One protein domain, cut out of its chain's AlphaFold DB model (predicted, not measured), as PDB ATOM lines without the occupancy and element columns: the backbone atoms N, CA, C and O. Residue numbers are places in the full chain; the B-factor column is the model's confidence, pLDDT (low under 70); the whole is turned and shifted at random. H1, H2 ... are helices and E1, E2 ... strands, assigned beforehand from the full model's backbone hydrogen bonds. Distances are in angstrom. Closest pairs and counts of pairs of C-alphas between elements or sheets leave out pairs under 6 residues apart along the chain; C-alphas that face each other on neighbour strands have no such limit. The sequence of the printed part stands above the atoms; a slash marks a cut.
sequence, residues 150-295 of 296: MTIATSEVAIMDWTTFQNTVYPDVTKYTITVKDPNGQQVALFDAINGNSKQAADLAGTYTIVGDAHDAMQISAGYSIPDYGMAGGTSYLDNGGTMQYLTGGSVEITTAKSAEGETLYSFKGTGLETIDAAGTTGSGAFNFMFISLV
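This is residues 150 to 295 of the 296 residues of the protein "Conserved domain protein" of Prevotella ruminicola (strain ATCC 19189 / JCM 8958 / 23) (UniProt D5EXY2). A small closed barrel of five strands, E3, E5, E4, E9 and E8, forms the core, and its sheet runs on past the ring at both ends: E2 and then E1 are paired onto E3, E10 and then E11 onto E9. The far ends of the long hairpins E1-E2 and E9-E10 lie at opposite ends of the longest axis, the small hairpin E6-E7 is set away from the core, and the short helix H1 lies outside the barrel. The printed part has 146 residues, mostly strand, in the order E1 E2 E3 H1 E4 E5 E6 E7 E8 E9 E10 E11; the barrel's sheet is mixed. The whole is compact, with a radius of gyration of the C-alphas of 15.3 A and spans of 52 by 39 by 25 A.

The ring holds E3, residues 187 to 196, 25.9 A long; E5, 219 to 221; E4, 206 to 211, 15.9 A; E9, 244 to 258, 30.0 A; and E8, 236 to 238. Outside the ring are E1, residues 150 to 161, 31.5 A, from C-alpha 150 at (303.674, 214.602, 285.969); E2, 166 to 181, 34.7 A; E10, 264 to 276, 31.9 A; and E11, 282 to 294, 31.5 A, ending with C-alpha 294 at (303.633, 218.994, 288.297). E6 is residues 224 to 226, E7 231 to 233 and H1 201 to 204. E2 bends by 91 degrees at residue 172, E9 by 107 degrees at residue 248.

Round the ring, E3 and E5 are antiparallel, with N 194 and O 219 at 2.8 A. E5 and E4 are parallel, with N 220 and O 209 at 2.8 A. E4 and E9 are antiparallel, with N 206 and O 254 at 2.8 A. E9 and E8, a hairpin, have N 245 and O 237 at 2.8 A. E8 and E3 close the ring, antiparallel, with N 238 and O 188 at 2.8 A. E1 E2 E3 form a meander, each strand the antiparallel neighbour of the one before, with N 177 and O 153 at 2.8 A and N 176 and O 193 at 2.7 A. E8 E9 E10 E11 form another, with N 253 and O 269 at 2.8 A and N 268 and O 289 at 2.8 A. The closest C-alphas of E1 and E11, Met 150 and Leu 294, are 5.0 A apart. Hairpin E6 and E7 has N 226 and O 231 at 2.7 A; the closest C-alphas of E6 and E9, Tyr 224 and Tyr 246, are 6.1 A apart. H1 is on the barrel at a height over the sheet of 4.9 A, over none of the strands; it is too short for an O i to N i+4 pair, and its one O i to N i+3 pair is within hydrogen-bond range.

The two C-alphas farthest apart, Thr 164 and Ala 260, are 53.3 A apart. The printed part has no cut and no long link; E4 to E5 is short, the others tight. The mean pLDDT of the printed part is 95.2, and no printed residue is under 70.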
ATOM      1  N   MET A 150     303.482 214.466 287.409       97.94
ATOM      2  CA  MET A 150     303.674 214.602 285.969       97.94
ATOM      3  C   MET A 150     304.892 215.443 285.601       97.94
ATOM      4  O   MET A 150     305.275 216.356 286.330       97.94
ATOM      5  N   THR A 151     305.466 215.153 284.437       97.94
ATOM      6  CA  THR A 151     306.493 215.970 283.774       97.94
ATOM      7  C   THR A 151     306.039 216.339 282.373       97.94
ATOM      8  O   THR A 151     305.294 215.580 281.754       97.94
ATOM      9  N   ILE A 152     306.519 217.469 281.856       97.69
ATOM     10  CA  ILE A 152     306.231 217.916 280.491       97.69
ATOM     11  C   ILE A 152     307.545 218.150 279.753       97.69
ATOM     12  O   ILE A 152     308.380 218.929 280.210       97.69
ATOM     13  N   ALA A 153     307.705 217.504 278.603       97.00
ATOM     14  CA  ALA A 153     308.758 217.796 277.639       97.00
ATOM     15  C   ALA A 153     308.149 218.413 276.376       97.00
ATOM     16  O   ALA A 153     307.050 218.044 275.970       97.00
ATOM     17  N   THR A 154     308.857 219.349 275.747       97.44
ATOM     18  CA  THR A 154     308.395 220.015 274.522       97.44
ATOM     19  C   THR A 154     309.230 219.608 273.318       97.44
ATOM     20  O   THR A 154     310.452 219.512 273.421       97.44
ATOM     21  N   SER A 155     308.592 219.432 272.164       96.50
ATOM     22  CA  SER A 155     309.264 219.164 270.887       96.50
ATOM     23  C   SER A 155     308.495 219.760 269.706       96.50
ATOM     24  O   SER A 155     307.338 220.161 269.843       96.50
ATOM     25  N   GLU A 156     309.157 219.842 268.551       96.56
ATOM     26  CA  GLU A 156     308.539 220.266 267.292       96.56
ATOM     27  C   GLU A 156     307.478 219.258 266.829       96.56
ATOM     28  O   GLU A 156     307.607 218.046 267.039       96.56
ATOM     29  N   VAL A 157     306.430 219.768 266.182       97.12
ATOM     30  CA  VAL A 157     305.428 218.951 265.498       97.12
ATOM     31  C   VAL A 157     305.852 218.772 264.042       97.12
ATOM     32  O   VAL A 157     305.863 219.723 263.260       97.12
ATOM     33  N   ALA A 158     306.180 217.535 263.677       93.81
ATOM     34  CA  ALA A 158     306.492 217.153 262.309       93.81
ATOM     35  C   ALA A 158     305.816 215.822 261.965       93.81
ATOM     36  O   ALA A 158     305.869 214.877 262.753       93.81
ATOM     37  N   ILE A 159     305.205 215.753 260.782       91.38
ATOM     38  CA  ILE A 159     304.582 214.536 260.250       91.38
ATOM     39  C   ILE A 159     305.405 214.040 259.070       91.38
ATOM     40  O   ILE A 159     305.712 214.808 258.155       91.38
ATOM     41  N   MET A 160     305.737 212.753 259.093       90.44
ATOM     42  CA  MET A 160     306.432 212.087 258.001       90.44
ATOM     43  C   MET A 160     305.428 211.503 257.011       90.44
ATOM     44  O   MET A 160     304.604 210.666 257.372       90.44
ATOM     45  N   ASP A 161     305.548 211.883 255.743       88.44
ATOM     46  CA  ASP A 161     304.883 211.179 254.653       88.44
ATOM     47  C   ASP A 161     305.661 209.893 254.347       88.44
ATOM     48  O   ASP A 161     306.769 209.927 253.813       88.44
ATOM     49  N   TRP A 162     305.073 208.744 254.670       83.81
ATOM     50  CA  TRP A 162     305.681 207.429 254.450       83.81
ATOM     51  C   TRP A 162     305.789 207.015 252.976       83.81
ATOM     52  O   TRP A 162     306.495 206.059 252.661       83.81
ATOM     53  N   THR A 163     305.121 207.721 252.062       90.25
ATOM     54  CA  THR A 163     305.219 207.473 250.617       90.25
ATOM     55  C   THR A 163     306.436 208.174 250.023       90.25
ATOM     56  O   THR A 163     307.128 207.617 249.170       90.25
ATOM     57  N   THR A 164     306.701 209.406 250.466       91.69
ATOM     58  CA  THR A 164     307.768 210.262 249.920       91.69
ATOM     59  C   THR A 164     308.986 210.393 250.839       91.69
ATOM     60  O   THR A 164     310.021 210.906 250.410       91.69
ATOM     61  N   PHE A 165     308.885 209.910 252.080       89.94
ATOM     62  CA  PHE A 165     309.873 210.054 253.155       89.94
ATOM     63  C   PHE A 165     310.264 211.515 253.424       89.94
ATOM     64  O   PHE A 165     311.408 211.815 253.768       89.94
ATOM     65  N   GLN A 166     309.317 212.439 253.236       93.44
ATOM     66  CA  GLN A 166     309.484 213.862 253.528       93.44
ATOM     67  C   GLN A 166     308.752 214.235 254.817       93.44
ATOM     68  O   GLN A 166     307.649 213.755 255.074       93.44
ATOM     69  N   ASN A 167     309.356 215.125 255.606       92.88
ATOM     70  CA  ASN A 167     308.730 215.676 256.805       92.88
ATOM     71  C   ASN A 167     308.054 217.009 256.492       92.88
ATOM     72  O   ASN A 167     308.677 217.911 255.931       92.88
ATOM     73  N   THR A 168     306.807 217.149 256.927       95.31
ATOM     74  CA  THR A 168     306.104 218.433 256.981       95.31
ATOM     75  C   THR A 168     306.144 218.944 258.413       95.31
ATOM     76  O   THR A 168     305.681 218.258 259.324       95.31
ATOM     77  N   VAL A 169     306.715 220.131 258.607       95.38
ATOM     78  CA  VAL A 169     306.834 220.788 259.915       95.38
ATOM     79  C   VAL A 169     305.678 221.761 260.111       95.38
ATOM     80  O   VAL A 169     305.345 222.517 259.197       95.38
ATOM     81  N   TYR A 170     305.115 221.778 261.317       96.25
ATOM     82  CA  TYR A 170     304.025 222.666 261.716       96.25
ATOM     83  C   TYR A 170     304.540 223.664 262.766       96.25
ATOM     84  O   TYR A 170     304.507 223.375 263.960       96.25
ATOM     85  N   PRO A 171     305.058 224.835 262.346       94.88
ATOM     86  CA  PRO A 171     305.794 225.741 263.232       94.88
ATOM     87  C   PRO A 171     304.907 226.503 264.229       94.88
ATOM     88  O   PRO A 171     305.414 227.058 265.201       94.88
ATOM     89  N   ASP A 172     303.594 226.553 263.998       96.44
ATOM     90  CA  ASP A 172     302.650 227.321 264.821       96.44
ATOM     91  C   ASP A 172     302.185 226.569 266.083       96.44
ATOM     92  O   ASP A 172     301.471 227.125 266.926       96.44
ATOM     93  N   VAL A 173     302.612 225.313 266.235       97.94
ATOM     94  CA  VAL A 173     302.243 224.427 267.340       97.94
ATOM     95  C   VAL A 173     303.463 223.737 267.953       97.94
ATOM     96  O   VAL A 173     304.498 223.541 267.322       97.94
ATOM     97  N   THR A 174     303.318 223.337 269.213       98.38
ATOM     98  CA  THR A 174     304.317 222.587 269.976       98.38
ATOM     99  C   THR A 174     303.697 221.285 270.470       98.38
ATOM    100  O   THR A 174     302.549 221.269 270.923       98.38
ATOM    101  N   LYS A 175     304.472 220.196 270.430       98.19
ATOM    102  CA  LYS A 175     304.116 218.940 271.092       98.19
ATOM    103  C   LYS A 175     304.583 218.970 272.542       98.19
ATOM    104  O   LYS A 175     305.774 219.131 272.806       98.19
ATOM    105  N   TYR A 176     303.648 218.770 273.456       98.44
ATOM    106  CA  TYR A 176     303.821 218.645 274.895       98.44
ATOM    107  C   TYR A 176     303.682 217.171 275.277       98.44
ATOM    108  O   TYR A 176     302.573 216.664 275.443       98.44
ATOM    109  N   THR A 177     304.812 216.480 275.418       98.06
ATOM    110  CA  THR A 177     304.860 215.104 275.917       98.06
ATOM    111  C   THR A 177     304.703 215.128 277.430       98.06
ATOM    112  O   THR A 177     305.622 215.496 278.167       98.06
ATOM    113  N   ILE A 178     303.513 214.760 277.888       98.50
ATOM    114  CA  ILE A 178     303.131 214.692 279.292       98.50
ATOM    115  C   ILE A 178     303.308 213.255 279.769       98.50
ATOM    116  O   ILE A 178     302.642 212.353 279.275       98.50
ATOM    117  N   THR A 179     304.167 213.036 280.758       98.38
ATOM    118  CA  THR A 179     304.337 211.723 281.397       98.38
ATOM    119  C   THR A 179     303.739 211.763 282.790       98.38
ATOM    120  O   THR A 179     304.116 212.626 283.576       98.38
ATOM    121  N   VAL A 180     302.853 210.818 283.108       98.31
ATOM    122  CA  VAL A 180     302.232 210.670 284.431       98.31
ATOM    123  C   VAL A 180     302.814 209.454 285.140       98.31
ATOM    124  O   VAL A 180     302.886 208.362 284.565       98.31
ATOM    125  N   LYS A 181     303.201 209.633 286.403       97.69
ATOM    126  CA  LYS A 181     303.709 208.582 287.284       97.69
ATOM    127  C   LYS A 181     302.835 208.417 288.518       97.69
ATOM    128  O   LYS A 181     302.337 209.403 289.061       97.69
ATOM    129  N   ASP A 182     302.684 207.173 288.952       94.62
ATOM    130  CA  ASP A 182     302.027 206.822 290.207       94.62
ATOM    131  C   ASP A 182     302.881 207.215 291.434       94.62
ATOM    132  O   ASP A 182     304.046 207.607 291.284       94.62
ATOM    133  N   PRO A 183     302.340 207.094 292.662       92.94
ATOM    134  CA  PRO A 183     303.089 207.381 293.887       92.94
ATOM    135  C   PRO A 183     304.348 206.519 294.095       92.94
ATOM    136  O   PRO A 183     305.217 206.892 294.881       92.94
ATOM    137  N   ASN A 184     304.472 205.383 293.400       93.19
ATOM    138  CA  ASN A 184     305.649 204.510 293.447       93.19
ATOM    139  C   ASN A 184     306.699 204.881 292.382       93.19
ATOM    140  O   ASN A 184     307.765 204.265 292.318       93.19
ATOM    141  N   GLY A 185     306.417 205.881 291.543       92.69
ATOM    142  CA  GLY A 185     307.286 206.337 290.464       92.69
ATOM    143  C   GLY A 185     307.155 205.542 289.160       92.69
ATOM    144  O   GLY A 185     307.926 205.796 288.228       92.69
ATOM    145  N   GLN A 186     306.199 204.616 289.057       95.38
ATOM    146  CA  GLN A 186     305.903 203.887 287.828       95.38
ATOM    147  C   GLN A 186     305.142 204.789 286.853       95.38
ATOM    148  O   GLN A 186     304.165 205.434 287.220       95.38
ATOM    149  N   GLN A 187     305.556 204.809 285.584       96.69
ATOM    150  CA  GLN A 187     304.795 205.489 284.539       96.69
ATOM    151  C   GLN A 187     303.465 204.769 284.296       96.69
ATOM    152  O   GLN A 187     303.447 203.579 283.979       96.69
ATOM    153  N   VAL A 188     302.371 205.517 284.397       97.69
ATOM    154  CA  VAL A 188     301.003 205.019 284.191       97.69
ATOM    155  C   VAL A 188     300.299 205.668 283.009       97.69
ATOM    156  O   VAL A 188     299.287 205.142 282.565       97.69
ATOM    157  N   ALA A 189     300.807 206.784 282.485       98.25
ATOM    158  CA  ALA A 189     300.305 207.363 281.245       98.25
ATOM    159  C   ALA A 189     301.355 208.227 280.546       98.25
ATOM    160  O   ALA A 189     302.275 208.759 281.176       98.25
ATOM    161  N   LEU A 190     301.192 208.366 279.235       98.44
ATOM    162  CA  LEU A 190     301.938 209.279 278.384       98.44
ATOM    163  C   LEU A 190     300.969 209.910 277.384       98.44
ATOM    164  O   LEU A 190     300.216 209.192 276.736       98.44
ATOM    165  N   PHE A 191     300.999 211.233 277.244       98.44
ATOM    166  CA  PHE A 191     300.178 211.966 276.280       98.44
ATOM    167  C   PHE A 191     301.049 212.891 275.443       98.44
ATOM    168  O   PHE A 191     301.702 213.776 275.987       98.44
ATOM    169  N   ASP A 192     301.020 212.718 274.127       98.00
ATOM    170  CA  ASP A 192     301.657 213.626 273.174       98.00
ATOM    171  C   ASP A 192     300.640 214.680 272.714       98.00
ATOM    172  O   ASP A 192     300.050 214.581 271.638       98.00
ATOM    173  N   ALA A 193     300.384 215.673 273.571       98.31
ATOM    174  CA  ALA A 193     299.394 216.720 273.326       98.31
ATOM    175  C   ALA A 193     299.961 217.848 272.455       98.31
ATOM    176  O   ALA A 193     301.064 218.330 272.690       98.31
ATOM    177  N   ILE A 194     299.193 218.317 271.479       98.44
ATOM    178  CA  ILE A 194     299.560 219.406 270.574       98.44
ATOM    179  C   ILE A 194     298.734 220.639 270.919       98.44
ATOM    180  O   ILE A 194     297.505 220.602 270.992       98.44
ATOM    181  N   ASN A 195     299.416 221.758 271.142       98.38
ATOM    182  CA  ASN A 195     298.779 223.045 271.389       98.38
ATOM    183  C   ASN A 195     299.615 224.169 270.764       98.38
ATOM    184  O   ASN A 195     300.708 223.933 270.251       98.38
ATOM    185  N   GLY A 196     299.104 225.400 270.803       97.44
ATOM    186  CA  GLY A 196     299.865 226.571 270.384       97.44
ATOM    187  C   GLY A 196     301.182 226.698 271.152       97.44
ATOM    188  O   GLY A 196     301.343 226.171 272.252       97.44
ATOM    189  N   ASN A 197     302.127 227.419 270.564       96.94
ATOM    190  CA  ASN A 197     303.467 227.566 271.122       96.94
ATOM    191  C   ASN A 197     303.496 228.227 272.511       96.94
ATOM    192  O   ASN A 197     302.642 229.042 272.867       96.94
ATOM    193  N   SER A 198     304.547 227.907 273.273       93.62
ATOM    194  CA  SER A 198     304.916 228.575 274.534       93.62
ATOM    195  C   SER A 198     303.852 228.554 275.645       93.62
ATOM    196  O   SER A 198     303.930 229.349 276.585       93.62
ATOM    197  N   LYS A 199     302.887 227.628 275.586       95.12
ATOM    198  CA  LYS A 199     301.936 227.369 276.675       95.12
ATOM    199  C   LYS A 199     302.661 226.922 277.935       95.12
ATOM    200  O   LYS A 199     303.558 226.079 277.876       95.12
ATOM    201  N   GLN A 200     302.248 227.472 279.072       93.44
ATOM    202  CA  GLN A 200     302.597 226.906 280.368       93.44
ATOM    203  C   GLN A 200     301.713 225.688 280.638       93.44
ATOM    204  O   GLN A 200     300.652 225.539 280.036       93.44
ATOM    205  N   ALA A 201     302.115 224.831 281.579       92.81
ATOM    206  CA  ALA A 201     301.377 223.609 281.907       92.81
ATOM    207  C   ALA A 201     299.882 223.863 282.196       92.81
ATOM    208  O   ALA A 201     299.027 223.144 281.690       92.81
ATOM    209  N   ALA A 202     299.555 224.919 282.950       91.88
ATOM    210  CA  ALA A 202     298.171 225.283 283.267       91.88
ATOM    211  C   ALA A 202     297.353 225.713 282.035       91.88
ATOM    212  O   ALA A 202     296.143 225.501 282.004       91.88
ATOM    213  N   ASP A 203     298.010 226.263 281.008       95.56
ATOM    214  CA  ASP A 203     297.364 226.708 279.768       95.56
ATOM    215  C   ASP A 203     297.075 225.549 278.801       95.56
ATOM    216  O   ASP A 203     296.505 225.770 277.732       95.56
ATOM    217  N   LEU A 204     297.473 224.320 279.157       97.00
ATOM    218  CA  LEU A 204     297.142 223.103 278.416       97.00
ATOM    219  C   LEU A 204     295.762 222.546 278.785       97.00
ATOM    220  O   LEU A 204     295.356 221.546 278.201       97.00
ATOM    221  N   ALA A 205     295.035 223.151 279.729       97.56
ATOM    222  CA  ALA A 205     293.686 222.716 280.076       97.56
ATOM    223  C   ALA A 205     292.727 222.794 278.870       97.56
ATOM    224  O   ALA A 205     292.752 223.746 278.091       97.56
ATOM    225  N   GLY A 206     291.855 221.796 278.749       97.94
ATOM    226  CA  GLY A 206     290.853 221.674 277.695       97.94
ATOM    227  C   GLY A 206     290.681 220.233 277.217       97.94
ATOM    228  O   GLY A 206     291.287 219.304 277.748       97.94
ATOM    229  N   THR A 207     289.826 220.039 276.216       98.50
ATOM    230  CA  THR A 207     289.515 218.715 275.659       98.50
ATOM    231  C   THR A 207     290.274 218.489 274.362       98.50
ATOM    232  O   THR A 207     290.115 219.255 273.415       98.50
ATOM    233  N   TYR A 208     291.065 217.422 274.321       98.62
ATOM    234  CA  TYR A 208     291.882 217.041 273.177       98.62
ATOM    235  C   TYR A 208     291.280 215.844 272.454       98.62
ATOM    236  O   TYR A 208     290.811 214.899 273.095       98.62
ATOM    237  N   THR A 209     291.341 215.856 271.126       98.62
ATOM    238  CA  THR A 209     290.946 214.719 270.286       98.62
ATOM    239  C   THR A 209     292.171 213.905 269.891       98.62
ATOM    240  O   THR A 209     293.172 214.463 269.447       98.62
ATOM    241  N   ILE A 210     292.098 212.584 270.041       98.50
ATOM    242  CA  ILE A 210     293.174 211.677 269.637       98.50
ATOM    243  C   ILE A 210     293.053 211.403 268.139       98.50
ATOM    244  O   ILE A 210     291.993 210.975 267.678       98.50
ATOM    245  N   VAL A 211     294.129 211.646 267.389       96.94
ATOM    246  CA  VAL A 211     294.185 211.440 265.935       96.94
ATOM    247  C   VAL A 211     295.555 210.897 265.509       96.94
ATOM    248  O   VAL A 211     296.566 211.171 266.155       96.94
ATOM    249  N   GLY A 212     295.595 210.121 264.421       93.31
ATOM    250  CA  GLY A 212     296.829 209.500 263.910       93.31
ATOM    251  C   GLY A 212     297.885 210.510 263.457       93.31
ATOM    252  O   GLY A 212     299.028 210.450 263.904       93.31
ATOM    253  N   ASP A 213     297.473 211.481 262.645       91.81
ATOM    254  CA  ASP A 213     298.329 212.527 262.075       91.81
ATOM    255  C   ASP A 213     298.093 213.858 262.794       91.81
ATOM    256  O   ASP A 213     297.637 214.836 262.207       91.81
ATOM    257  N   ALA A 214     298.327 213.887 264.107       95.62
ATOM    258  CA  ALA A 214     298.058 215.082 264.897       95.62
ATOM    259  C   ALA A 214     299.020 216.224 264.523       95.62
ATOM    260  O   ALA A 214     300.240 216.064 264.600       95.62
ATOM    261  N   HIS A 215     298.463 217.379 264.162       95.12
ATOM    262  CA  HIS A 215     299.210 218.594 263.824       95.12
ATOM    263  C   HIS A 215     298.519 219.906 264.220       95.12
ATOM    264  O   HIS A 215     299.152 220.958 264.176       95.12
ATOM    265  N   ASP A 216     297.247 219.873 264.622       97.12
ATOM    266  CA  ASP A 216     296.520 221.063 265.061       97.12
ATOM    267  C   ASP A 216     296.494 221.174 266.587       97.12
ATOM    268  O   ASP A 216     296.602 220.190 267.322       97.12
ATOM    269  N   ALA A 217     296.302 222.397 267.084       97.44
ATOM    270  CA  ALA A 217     296.068 222.614 268.505       97.44
ATOM    271  C   ALA A 217     294.821 221.847 268.987       97.44
ATOM    272  O   ALA A 217     293.835 221.729 268.263       97.44
ATOM    273  N   MET A 218     294.850 221.392 270.242       98.25
ATOM    274  CA  MET A 218     293.809 220.556 270.858       98.25
ATOM    275  C   MET A 218     293.722 219.135 270.275       98.25
ATOM    276  O   MET A 218     292.690 218.472 270.384       98.25
ATOM    277  N   GLN A 219     294.812 218.632 269.697       98.56
ATOM    278  CA  GLN A 219     294.940 217.231 269.291       98.56
ATOM    279  C   GLN A 219     295.942 216.486 270.172       98.56
ATOM    280  O   GLN A 219     296.843 217.082 270.754       98.56
ATOM    281  N   ILE A 220     295.794 215.171 270.268       98.50
ATOM    282  CA  ILE A 220     296.799 214.270 270.831       98.50
ATOM    283  C   ILE A 220     297.228 213.304 269.731       98.50
ATOM    284  O   ILE A 220     296.374 212.699 269.079       98.50
ATOM    285  N   SER A 221     298.538 213.139 269.542       97.56
ATOM    286  CA  SER A 221     299.074 212.120 268.636       97.56
ATOM    287  C   SER A 221     298.684 210.731 269.134       97.56
ATOM    288  O   SER A 221     298.932 210.394 270.296       97.56
ATOM    289  N   ALA A 222     298.079 209.925 268.266       97.75
ATOM    290  CA  ALA A 222     297.715 208.555 268.591       97.75
ATOM    291  C   ALA A 222     298.945 207.705 268.952       97.75
ATOM    292  O   ALA A 222     300.051 207.898 268.442       97.75
ATOM    293  N   GLY A 223     298.735 206.740 269.838       97.50
ATOM    294  CA  GLY A 223     299.642 205.622 270.017       97.50
ATOM    295  C   GLY A 223     299.528 204.618 268.868       97.50
ATOM    296  O   GLY A 223     298.595 204.646 268.065       97.50
ATOM    297  N   TYR A 224     300.492 203.709 268.799       95.88
ATOM    298  CA  TYR A 224     300.565 202.687 267.765       95.88
ATOM    299  C   TYR A 224     301.048 201.357 268.333       95.88
ATOM    300  O   TYR A 224     301.763 201.299 269.336       95.88
ATOM    301  N   SER A 225     300.701 200.285 267.627       96.88
ATOM    302  CA  SER A 225     301.215 198.942 267.856       96.88
ATOM    303  C   SER A 225     301.432 198.265 266.508       96.88
ATOM    304  O   SER A 225     300.558 198.284 265.643       96.88
ATOM    305  N   ILE A 226     302.621 197.704 266.321       95.19
ATOM    306  CA  ILE A 226     303.050 196.958 265.141       95.19
ATOM    307  C   ILE A 226     303.597 195.606 265.636       95.19
ATOM    308  O   ILE A 226     304.815 195.442 265.798       95.19
ATOM    309  N   PRO A 227     302.705 194.635 265.916       93.25
ATOM    310  CA  PRO A 227     303.065 193.378 266.576       93.25
ATOM    311  C   PRO A 227     304.085 192.551 265.794       93.25
ATOM    312  O   PRO A 227     304.978 191.958 266.395       93.25
ATOM    313  N   ASP A 228     304.017 192.582 264.459       94.56
ATOM    314  CA  ASP A 228     304.940 191.862 263.569       94.56
ATOM    315  C   ASP A 228     306.409 192.266 263.771       94.56
ATOM    316  O   ASP A 228     307.318 191.470 263.531       94.56
ATOM    317  N   TYR A 229     306.648 193.490 264.247       91.44
ATOM    318  CA  TYR A 229     307.978 194.011 264.564       91.44
ATOM    319  C   TYR A 229     308.232 194.109 266.075       91.44
ATOM    320  O   TYR A 229     309.298 194.565 266.486       91.44
ATOM    321  N   GLY A 230     307.272 193.699 266.912       92.25
ATOM    322  CA  GLY A 230     307.346 193.842 268.367       92.25
ATOM    323  C   GLY A 230     307.459 195.299 268.827       92.25
ATOM    324  O   GLY A 230     308.078 195.571 269.854       92.25
ATOM    325  N   MET A 231     306.916 196.242 268.052       94.38
ATOM    326  CA  MET A 231     307.035 197.678 268.304       94.38
ATOM    327  C   MET A 231     305.692 198.258 268.733       94.38
ATOM    328  O   MET A 231     304.703 198.089 268.033       94.38
ATOM    329  N   ALA A 232     305.661 199.008 269.827       96.06
ATOM    330  CA  ALA A 232     304.507 199.813 270.216       96.06
ATOM    331  C   ALA A 232     304.982 201.081 270.936       96.06
ATOM    332  O   ALA A 232     306.067 201.085 271.525       96.06
ATOM    333  N   GLY A 233     304.218 202.167 270.848       95.38
ATOM    334  CA  GLY A 233     304.643 203.459 271.379       95.38
ATOM    335  C   GLY A 233     303.614 204.573 271.215       95.38
ATOM    336  O   GLY A 233     302.511 204.357 270.719       95.38
ATOM    337  N   GLY A 234     303.999 205.779 271.632       95.56
ATOM    338  CA  GLY A 234     303.151 206.972 271.594       95.56
ATOM    339  C   GLY A 234     302.198 207.068 272.785       95.56
ATOM    340  O   GLY A 234     302.454 206.492 273.845       95.56
ATOM    341  N   THR A 235     301.116 207.825 272.611       98.00
ATOM    342  CA  THR A 235     300.139 208.097 273.671       98.00
ATOM    343  C   THR A 235     299.537 206.811 274.233       98.00
ATOM    344  O   THR A 235     299.011 205.979 273.489       98.00
ATOM    345  N   SER A 236     299.566 206.662 275.557       98.25
ATOM    346  CA  SER A 236     299.151 205.436 276.233       98.25
ATOM    347  C   SER A 236     298.728 205.644 277.688       98.25
ATOM    348  O   SER A 236     299.023 206.667 278.310       98.25
ATOM    349  N   TYR A 237     298.062 204.636 278.254       97.88
ATOM    350  CA  TYR A 237     297.820 204.523 279.692       97.88
ATOM    351  C   TYR A 237     297.884 203.065 280.162       97.88
ATOM    352  O   TYR A 237     297.662 202.135 279.390       97.88
ATOM    353  N   LEU A 238     298.184 202.867 281.441       96.44
ATOM    354  CA  LEU A 238     298.143 201.575 282.108       96.44
ATOM    355  C   LEU A 238     296.712 201.305 282.584       96.44
ATOM    356  O   LEU A 238     296.162 202.078 283.371       96.44
ATOM    357  N   ASP A 239     296.105 200.222 282.110       91.38
ATOM    358  CA  ASP A 239     294.780 199.818 282.566       91.38
ATOM    359  C   ASP A 239     294.808 199.161 283.958       91.38
ATOM    360  O   ASP A 239     295.858 198.890 284.545       91.38
ATOM    361  N   ASN A 240     293.623 198.875 284.501       83.88
ATOM    362  CA  ASN A 240     293.479 198.260 285.821       83.88
ATOM    363  C   ASN A 240     294.016 196.813 285.888       83.88
ATOM    364  O   ASN A 240     294.193 196.271 286.976       83.88
ATOM    365  N   GLY A 241     294.249 196.174 284.738       85.75
ATOM    366  CA  GLY A 241     294.906 194.874 284.633       85.75
ATOM    367  C   GLY A 241     296.433 194.971 284.590       85.75
ATOM    368  O   GLY A 241     297.095 193.938 284.514       85.75
ATOM    369  N   GLY A 242     296.999 196.181 284.630       89.44
ATOM    370  CA  GLY A 242     298.436 196.409 284.498       89.44
ATOM    371  C   GLY A 242     298.942 196.273 283.061       89.44
ATOM    372  O   GLY A 242     300.144 196.099 282.858       89.44
ATOM    373  N   THR A 243     298.054 196.334 282.066       94.12
ATOM    374  CA  THR A 243     298.426 196.276 280.649       94.12
ATOM    375  C   THR A 243     298.500 197.684 280.073       94.12
ATOM    376  O   THR A 243     297.635 198.523 280.320       94.12
ATOM    377  N   MET A 244     299.561 197.963 279.315       96.50
ATOM    378  CA  MET A 244     299.697 199.237 278.613       96.50
ATOM    379  C   MET A 244     298.777 199.249 277.390       96.50
ATOM    380  O   MET A 244     298.918 198.410 276.499       96.50
ATOM    381  N   GLN A 245     297.871 200.217 277.354       97.88
ATOM    382  CA  GLN A 245     296.924 200.460 276.276       97.88
ATOM    383  C   GLN A 245     297.358 201.706 275.503       97.88
ATOM    384  O   GLN A 245     297.443 202.795 276.076       97.88
ATOM    385  N   TYR A 246     297.629 201.562 274.207       98.25
ATOM    386  CA  TYR A 246     297.968 202.676 273.318       98.25
ATOM    387  C   TYR A 246     296.691 203.265 272.734       98.25
ATOM    388  O   TYR A 246     295.826 202.528 272.265       98.25
ATOM    389  N   LEU A 247     296.547 204.588 272.796       98.19
ATOM    390  CA  LEU A 247     295.302 205.262 272.435       98.19
ATOM    391  C   LEU A 247     295.260 205.560 270.940       98.19
ATOM    392  O   LEU A 247     296.066 206.349 270.458       98.19
ATOM    393  N   THR A 248     294.304 204.985 270.218       97.94
ATOM    394  CA  THR A 248     294.169 205.173 268.763       97.94
ATOM    395  C   THR A 248     293.083 206.178 268.384       97.94
ATOM    396  O   THR A 248     293.083 206.682 267.265       97.94
ATOM    397  N   GLY A 249     292.182 206.500 269.316       97.56
ATOM    398  CA  GLY A 249     291.054 207.399 269.092       97.56
ATOM    399  C   GLY A 249     290.347 207.786 270.391       97.56
ATOM    400  O   GLY A 249     290.665 207.283 271.471       97.56
ATOM    401  N   GLY A 250     289.383 208.702 270.285       97.75
ATOM    402  CA  GLY A 250     288.617 209.229 271.417       97.75
ATOM    403  C   GLY A 250     289.100 210.603 271.884       97.75
ATOM    404  O   GLY A 250     289.632 211.395 271.103       97.75
ATOM    405  N   SER A 251     288.882 210.911 273.166       97.88
ATOM    406  CA  SER A 251     289.222 212.221 273.732       97.88
ATOM    407  C   SER A 251     289.827 212.143 275.129       97.88
ATOM    408  O   SER A 251     289.476 211.265 275.922       97.88
ATOM    409  N   VAL A 252     290.707 213.097 275.436       98.50
ATOM    410  CA  VAL A 252     291.269 213.310 276.775       98.50
ATOM    411  C   VAL A 252     290.984 214.740 277.208       98.50
ATOM    412  O   VAL A 252     291.361 215.697 276.537       98.50
ATOM    413  N   GLU A 253     290.312 214.894 278.340       98.50
ATOM    414  CA  GLU A 253     290.077 216.180 278.982       98.50
ATOM    415  C   GLU A 253     291.154 216.441 280.036       98.50
ATOM    416  O   GLU A 253     291.375 215.609 280.916       98.50
ATOM    417  N   ILE A 254     291.797 217.606 279.954       98.25
ATOM    418  CA  ILE A 254     292.740 218.118 280.946       98.25
ATOM    419  C   ILE A 254     292.049 219.242 281.716       98.25
ATOM    420  O   ILE A 254     291.679 220.264 281.137       98.25
ATOM    421  N   THR A 255     291.905 219.087 283.027       97.38
ATOM    422  CA  THR A 255     291.383 220.133 283.919       97.38
ATOM    423  C   THR A 255     292.418 220.519 284.961       97.38
ATOM    424  O   THR A 255     293.382 219.792 285.209       97.38
ATOM    425  N   THR A 256     292.226 221.690 285.565       96.69
ATOM    426  CA  THR A 256     293.076 222.168 286.651       96.69
ATOM    427  C   THR A 256     292.242 222.560 287.857       96.69
ATOM    428  O   THR A 256     291.099 222.999 287.729       96.69
ATOM    429  N   ALA A 257     292.834 222.411 289.033       93.12
ATOM    430  CA  ALA A 257     292.292 222.900 290.285       93.12
ATOM    431  C   ALA A 257     293.401 223.557 291.109       93.12
ATOM    432  O   ALA A 257     294.591 223.353 290.853       93.12
ATOM    433  N   LYS A 258     293.017 224.366 292.095       89.50
ATOM    434  CA  LYS A 258     293.954 224.926 293.068       89.50
ATOM    435  C   LYS A 258     293.889 224.120 294.354       89.50
ATOM    436  O   LYS A 258     292.800 223.953 294.897       89.50
ATOM    437  N   SER A 259     295.044 223.650 294.822       86.69
ATOM    438  CA  SER A 259     295.163 223.153 296.189       86.69
ATOM    439  C   SER A 259     294.961 224.304 297.169       86.69
ATOM    440  O   SER A 259     295.076 225.482 296.806       86.69
ATOM    441  N   ALA A 260     294.707 223.975 298.430       76.06
ATOM    442  CA  ALA A 260     294.572 224.989 299.466       76.06
ATOM    443  C   ALA A 260     295.857 225.814 299.687       76.06
ATOM    444  O   ALA A 260     295.806 226.959 300.128       76.06
ATOM    445  N   GLU A 261     297.017 225.258 299.336       79.88
ATOM    446  CA  GLU A 261     298.327 225.915 299.366       79.88
ATOM    447  C   GLU A 261     298.618 226.724 298.087       79.88
ATOM    448  O   GLU A 261     299.679 227.334 297.960       79.88
ATOM    449  N   GLY A 262     297.684 226.744 297.128       83.94
ATOM    450  CA  GLY A 262     297.785 227.480 295.867       83.94
ATOM    451  C   GLY A 262     298.500 226.733 294.733       83.94
ATOM    452  O   GLY A 262     298.638 227.293 293.633       83.94
ATOM    453  N   GLU A 263     298.926 225.485 294.958       89.44
ATOM    454  CA  GLU A 263     299.491 224.619 293.917       89.44
ATOM    455  C   GLU A 263     298.443 224.362 292.826       89.44
ATOM    456  O   GLU A 263     297.264 224.165 293.112       89.44
ATOM    457  N   THR A 264     298.852 224.401 291.553       94.06
ATOM    458  CA  THR A 264     297.983 223.940 290.462       94.06
ATOM    459  C   THR A 264     298.064 222.423 290.381       94.06
ATOM    460  O   THR A 264     299.134 221.890 290.093       94.06
ATOM    461  N   LEU A 265     296.933 221.757 290.580       95.88
ATOM    462  CA  LEU A 265     296.776 220.317 290.418       95.88
ATOM    463  C   LEU A 265     296.097 220.027 289.080       95.88
ATOM    464  O   LEU A 265     295.195 220.763 288.675       95.88
ATOM    465  N   TYR A 266     296.522 218.963 288.406       97.62
ATOM    466  CA  TYR A 266     296.060 218.595 287.068       97.62
ATOM    467  C   TYR A 266     295.236 217.315 287.117       97.62
ATOM    468  O   TYR A 266     295.572 216.390 287.852       97.62
ATOM    469  N   SER A 267     294.186 217.227 286.310       97.62
ATOM    470  CA  SER A 267     293.402 216.001 286.170       97.62
ATOM    471  C   SER A 267     293.218 215.661 284.697       97.62
ATOM    472  O   SER A 267     292.993 216.554 283.883       97.62
ATOM    473  N   PHE A 268     293.302 214.374 284.366       98.19
ATOM    474  CA  PHE A 268     293.194 213.835 283.014       98.19
ATOM    475  C   PHE A 268     292.080 212.801 282.973       98.19
ATOM    476  O   PHE A 268     292.119 211.810 283.707       98.19
ATOM    477  N   LYS A 269     291.118 212.993 282.075       97.81
ATOM    478  CA  LYS A 269     289.982 212.090 281.912       97.81
ATOM    479  C   LYS A 269     289.862 211.632 280.469       97.81
ATOM    480  O   LYS A 269     289.597 212.432 279.577       97.81
ATOM    481  N   GLY A 270     290.015 210.333 280.252       96.81
ATOM    482  CA  GLY A 270     289.821 209.706 278.952       96.81
ATOM    483  C   GLY A 270     288.371 209.275 278.745       96.81
ATOM    484  O   GLY A 270     287.814 208.578 279.594       96.81
ATOM    485  N   THR A 271     287.758 209.671 277.626       91.81
ATOM    486  CA  THR A 271     286.360 209.344 277.296       91.81
ATOM    487  C   THR A 271     286.241 208.820 275.869       91.81
ATOM    488  O   THR A 271     286.777 209.425 274.938       91.81
ATOM    489  N   GLY A 272     285.502 207.714 275.705       93.69
ATOM    490  CA  GLY A 272     285.271 207.085 274.402       93.69
ATOM    491  C   GLY A 272     286.566 206.629 273.735       93.69
ATOM    492  O   GLY A 272     286.723 206.833 272.538       93.69
ATOM    493  N   LEU A 273     287.517 206.111 274.522       97.25
ATOM    494  CA  LEU A 273     288.837 205.769 274.009       97.25
ATOM    495  C   LEU A 273     288.777 204.490 273.188       97.25
ATOM    496  O   LEU A 273     288.213 203.490 273.634       97.25
ATOM    497  N   GLU A 274     289.448 204.525 272.049       98.19
ATOM    498  CA  GLU A 274     289.822 203.344 271.283       98.19
ATOM    499  C   GLU A 274     291.262 202.987 271.642       98.19
ATOM    500  O   GLU A 274     292.116 203.874 271.761       98.19
ATOM    501  N   THR A 275     291.525 201.702 271.866       97.81
ATOM    502  CA  THR A 275     292.834 201.238 272.329       97.81
ATOM    503  C   THR A 275     293.376 200.108 271.474       97.81
ATOM    504  O   THR A 275     292.625 199.352 270.859       97.81
ATOM    505  N   ILE A 276     294.696 199.970 271.481       97.69
ATOM    506  CA  ILE A 276     295.408 198.799 270.986       97.69
ATOM    507  C   ILE A 276     296.485 198.406 272.001       97.69
ATOM    508  O   ILE A 276     297.183 199.273 272.527       97.69
ATOM    509  N   ASP A 277     296.619 197.118 272.307       96.81
ATOM    510  CA  ASP A 277     297.717 196.623 273.144       96.81
ATOM    511  C   ASP A 277     298.978 196.314 272.309       96.81
ATOM    512  O   ASP A 277     298.986 196.374 271.074       96.81
ATOM    513  N   ALA A 278     300.080 195.956 272.972       95.62
ATOM    514  CA  ALA A 278     301.332 195.603 272.291       95.62
ATOM    515  C   ALA A 278     301.233 194.336 271.408       95.62
ATOM    516  O   ALA A 278     302.083 194.131 270.543       95.62
ATOM    517  N   ALA A 279     300.221 193.490 271.617       95.56
ATOM    518  CA  ALA A 279     299.948 192.309 270.801       95.56
ATOM    519  C   ALA A 279     299.042 192.617 269.592       95.56
ATOM    520  O   ALA A 279     298.830 191.745 268.751       95.56
ATOM    521  N   GLY A 280     298.537 193.849 269.478       95.12
ATOM    522  CA  GLY A 280     297.654 194.289 268.401       95.12
ATOM    523  C   GLY A 280     296.170 194.069 268.688       95.12
ATOM    524  O   GLY A 280     295.346 194.219 267.787       95.12
ATOM    525  N   THR A 281     295.809 193.712 269.921       96.38
ATOM    526  CA  THR A 281     294.412 193.537 270.316       96.38
ATOM    527  C   THR A 281     293.753 194.901 270.438       96.38
ATOM    528  O   THR A 281     294.133 195.707 271.286       96.38
ATOM    529  N   THR A 282     292.748 195.158 269.605       96.75
ATOM    530  CA  THR A 282     291.952 196.385 269.674       96.75
ATOM    531  C   THR A 282     290.910 196.306 270.782       96.75
ATOM    532  O   THR A 282     290.285 195.260 270.976       96.75
ATOM    533  N   GLY A 283     290.650 197.425 271.449       95.06
ATOM    534  CA  GLY A 283     289.679 197.509 272.528       95.06
ATOM    535  C   GLY A 283     289.132 198.914 272.740       95.06
ATOM    536  O   GLY A 283     289.273 199.807 271.906       95.06
ATOM    537  N   SER A 284     288.475 199.080 273.884       95.00
ATOM    538  CA  SER A 284     287.951 200.359 274.350       95.00
ATOM    539  C   SER A 284     288.402 200.623 275.778       95.00
ATOM    540  O   SER A 284     288.460 199.690 276.584       95.00
ATOM    541  N   GLY A 285     288.636 201.889 276.107       89.75
ATOM    542  CA  GLY A 285     289.191 202.289 277.393       89.75
ATOM    543  C   GLY A 285     288.517 203.502 278.024       89.75
ATOM    544  O   GLY A 285     287.808 204.279 277.382       89.75
ATOM    545  N   ALA A 286     288.786 203.678 279.311       91.00
ATOM    546  CA  ALA A 286     288.535 204.906 280.048       91.00
ATOM    547  C   ALA A 286     289.525 204.989 281.213       91.00
ATOM    548  O   ALA A 286     289.908 203.967 281.786       91.00
ATOM    549  N   PHE A 287     289.912 206.205 281.580       93.06
ATOM    550  CA  PHE A 287     290.724 206.465 282.765       93.06
ATOM    551  C   PHE A 287     290.341 207.811 283.376       93.06
ATOM    552  O   PHE A 287     289.779 208.682 282.707       93.06
ATOM    553  N   ASN A 288     290.671 207.980 284.652       93.69
ATOM    554  CA  ASN A 288     290.520 209.243 285.357       93.69
ATOM    555  C   ASN A 288     291.662 209.398 286.367       93.69
ATOM    556  O   ASN A 288     291.642 208.777 287.429       93.69
ATOM    557  N   PHE A 289     292.661 210.205 286.022       93.94
ATOM    558  CA  PHE A 289     293.751 210.572 286.918       93.94
ATOM    559  C   PHE A 289     293.446 211.951 287.487       93.94
ATOM    560  O   PHE A 289     293.279 212.898 286.725       93.94
ATOM    561  N   MET A 290     293.360 212.076 288.808       93.75
ATOM    562  CA  MET A 290     292.935 213.320 289.446       93.75
ATOM    563  C   MET A 290     294.024 213.916 290.326       93.75
ATOM    564  O   MET A 290     294.776 213.191 290.979       93.75
ATOM    565  N   PHE A 291     294.048 215.247 290.370       94.38
ATOM    566  CA  PHE A 291     294.838 216.040 291.309       94.38
ATOM    567  C   PHE A 291     296.336 215.692 291.325       94.38
ATOM    568  O   PHE A 291     296.948 215.482 292.369       94.38
ATOM    569  N   ILE A 292     296.915 215.603 290.134       96.50
ATOM    570  CA  ILE A 292     298.314 215.281 289.865       96.50
ATOM    571  C   ILE A 292     299.173 216.532 290.064       96.50
ATOM    572  O   ILE A 292     298.836 217.604 289.550       96.50
ATOM    573  N   SER A 293     300.309 216.391 290.747       96.81
ATOM    574  CA  SER A 293     301.288 217.473 290.912       96.81
ATOM    575  C   SER A 293     302.256 217.548 289.730       96.81
ATOM    576  O   SER A 293     302.763 216.531 289.248       96.81
ATOM    577  N   LEU A 294     302.578 218.763 289.287       96.38
ATOM    578  CA  LEU A 294     303.633 218.994 288.297       96.38
ATOM    579  C   LEU A 294     305.005 218.991 288.982       96.38
ATOM    580  O   LEU A 294     305.265 219.813 289.863       96.38
ATOM    581  N   VAL A 295     305.904 218.113 288.537       92.38
ATOM    582  CA  VAL A 295     307.308 218.130 288.967       92.38
ATOM    583  C   VAL A 295     308.029 219.252 288.226       92.38
ATOM    584  O   VAL A 295     307.921 219.362 287.005       92.38
TER     585      VAL A 295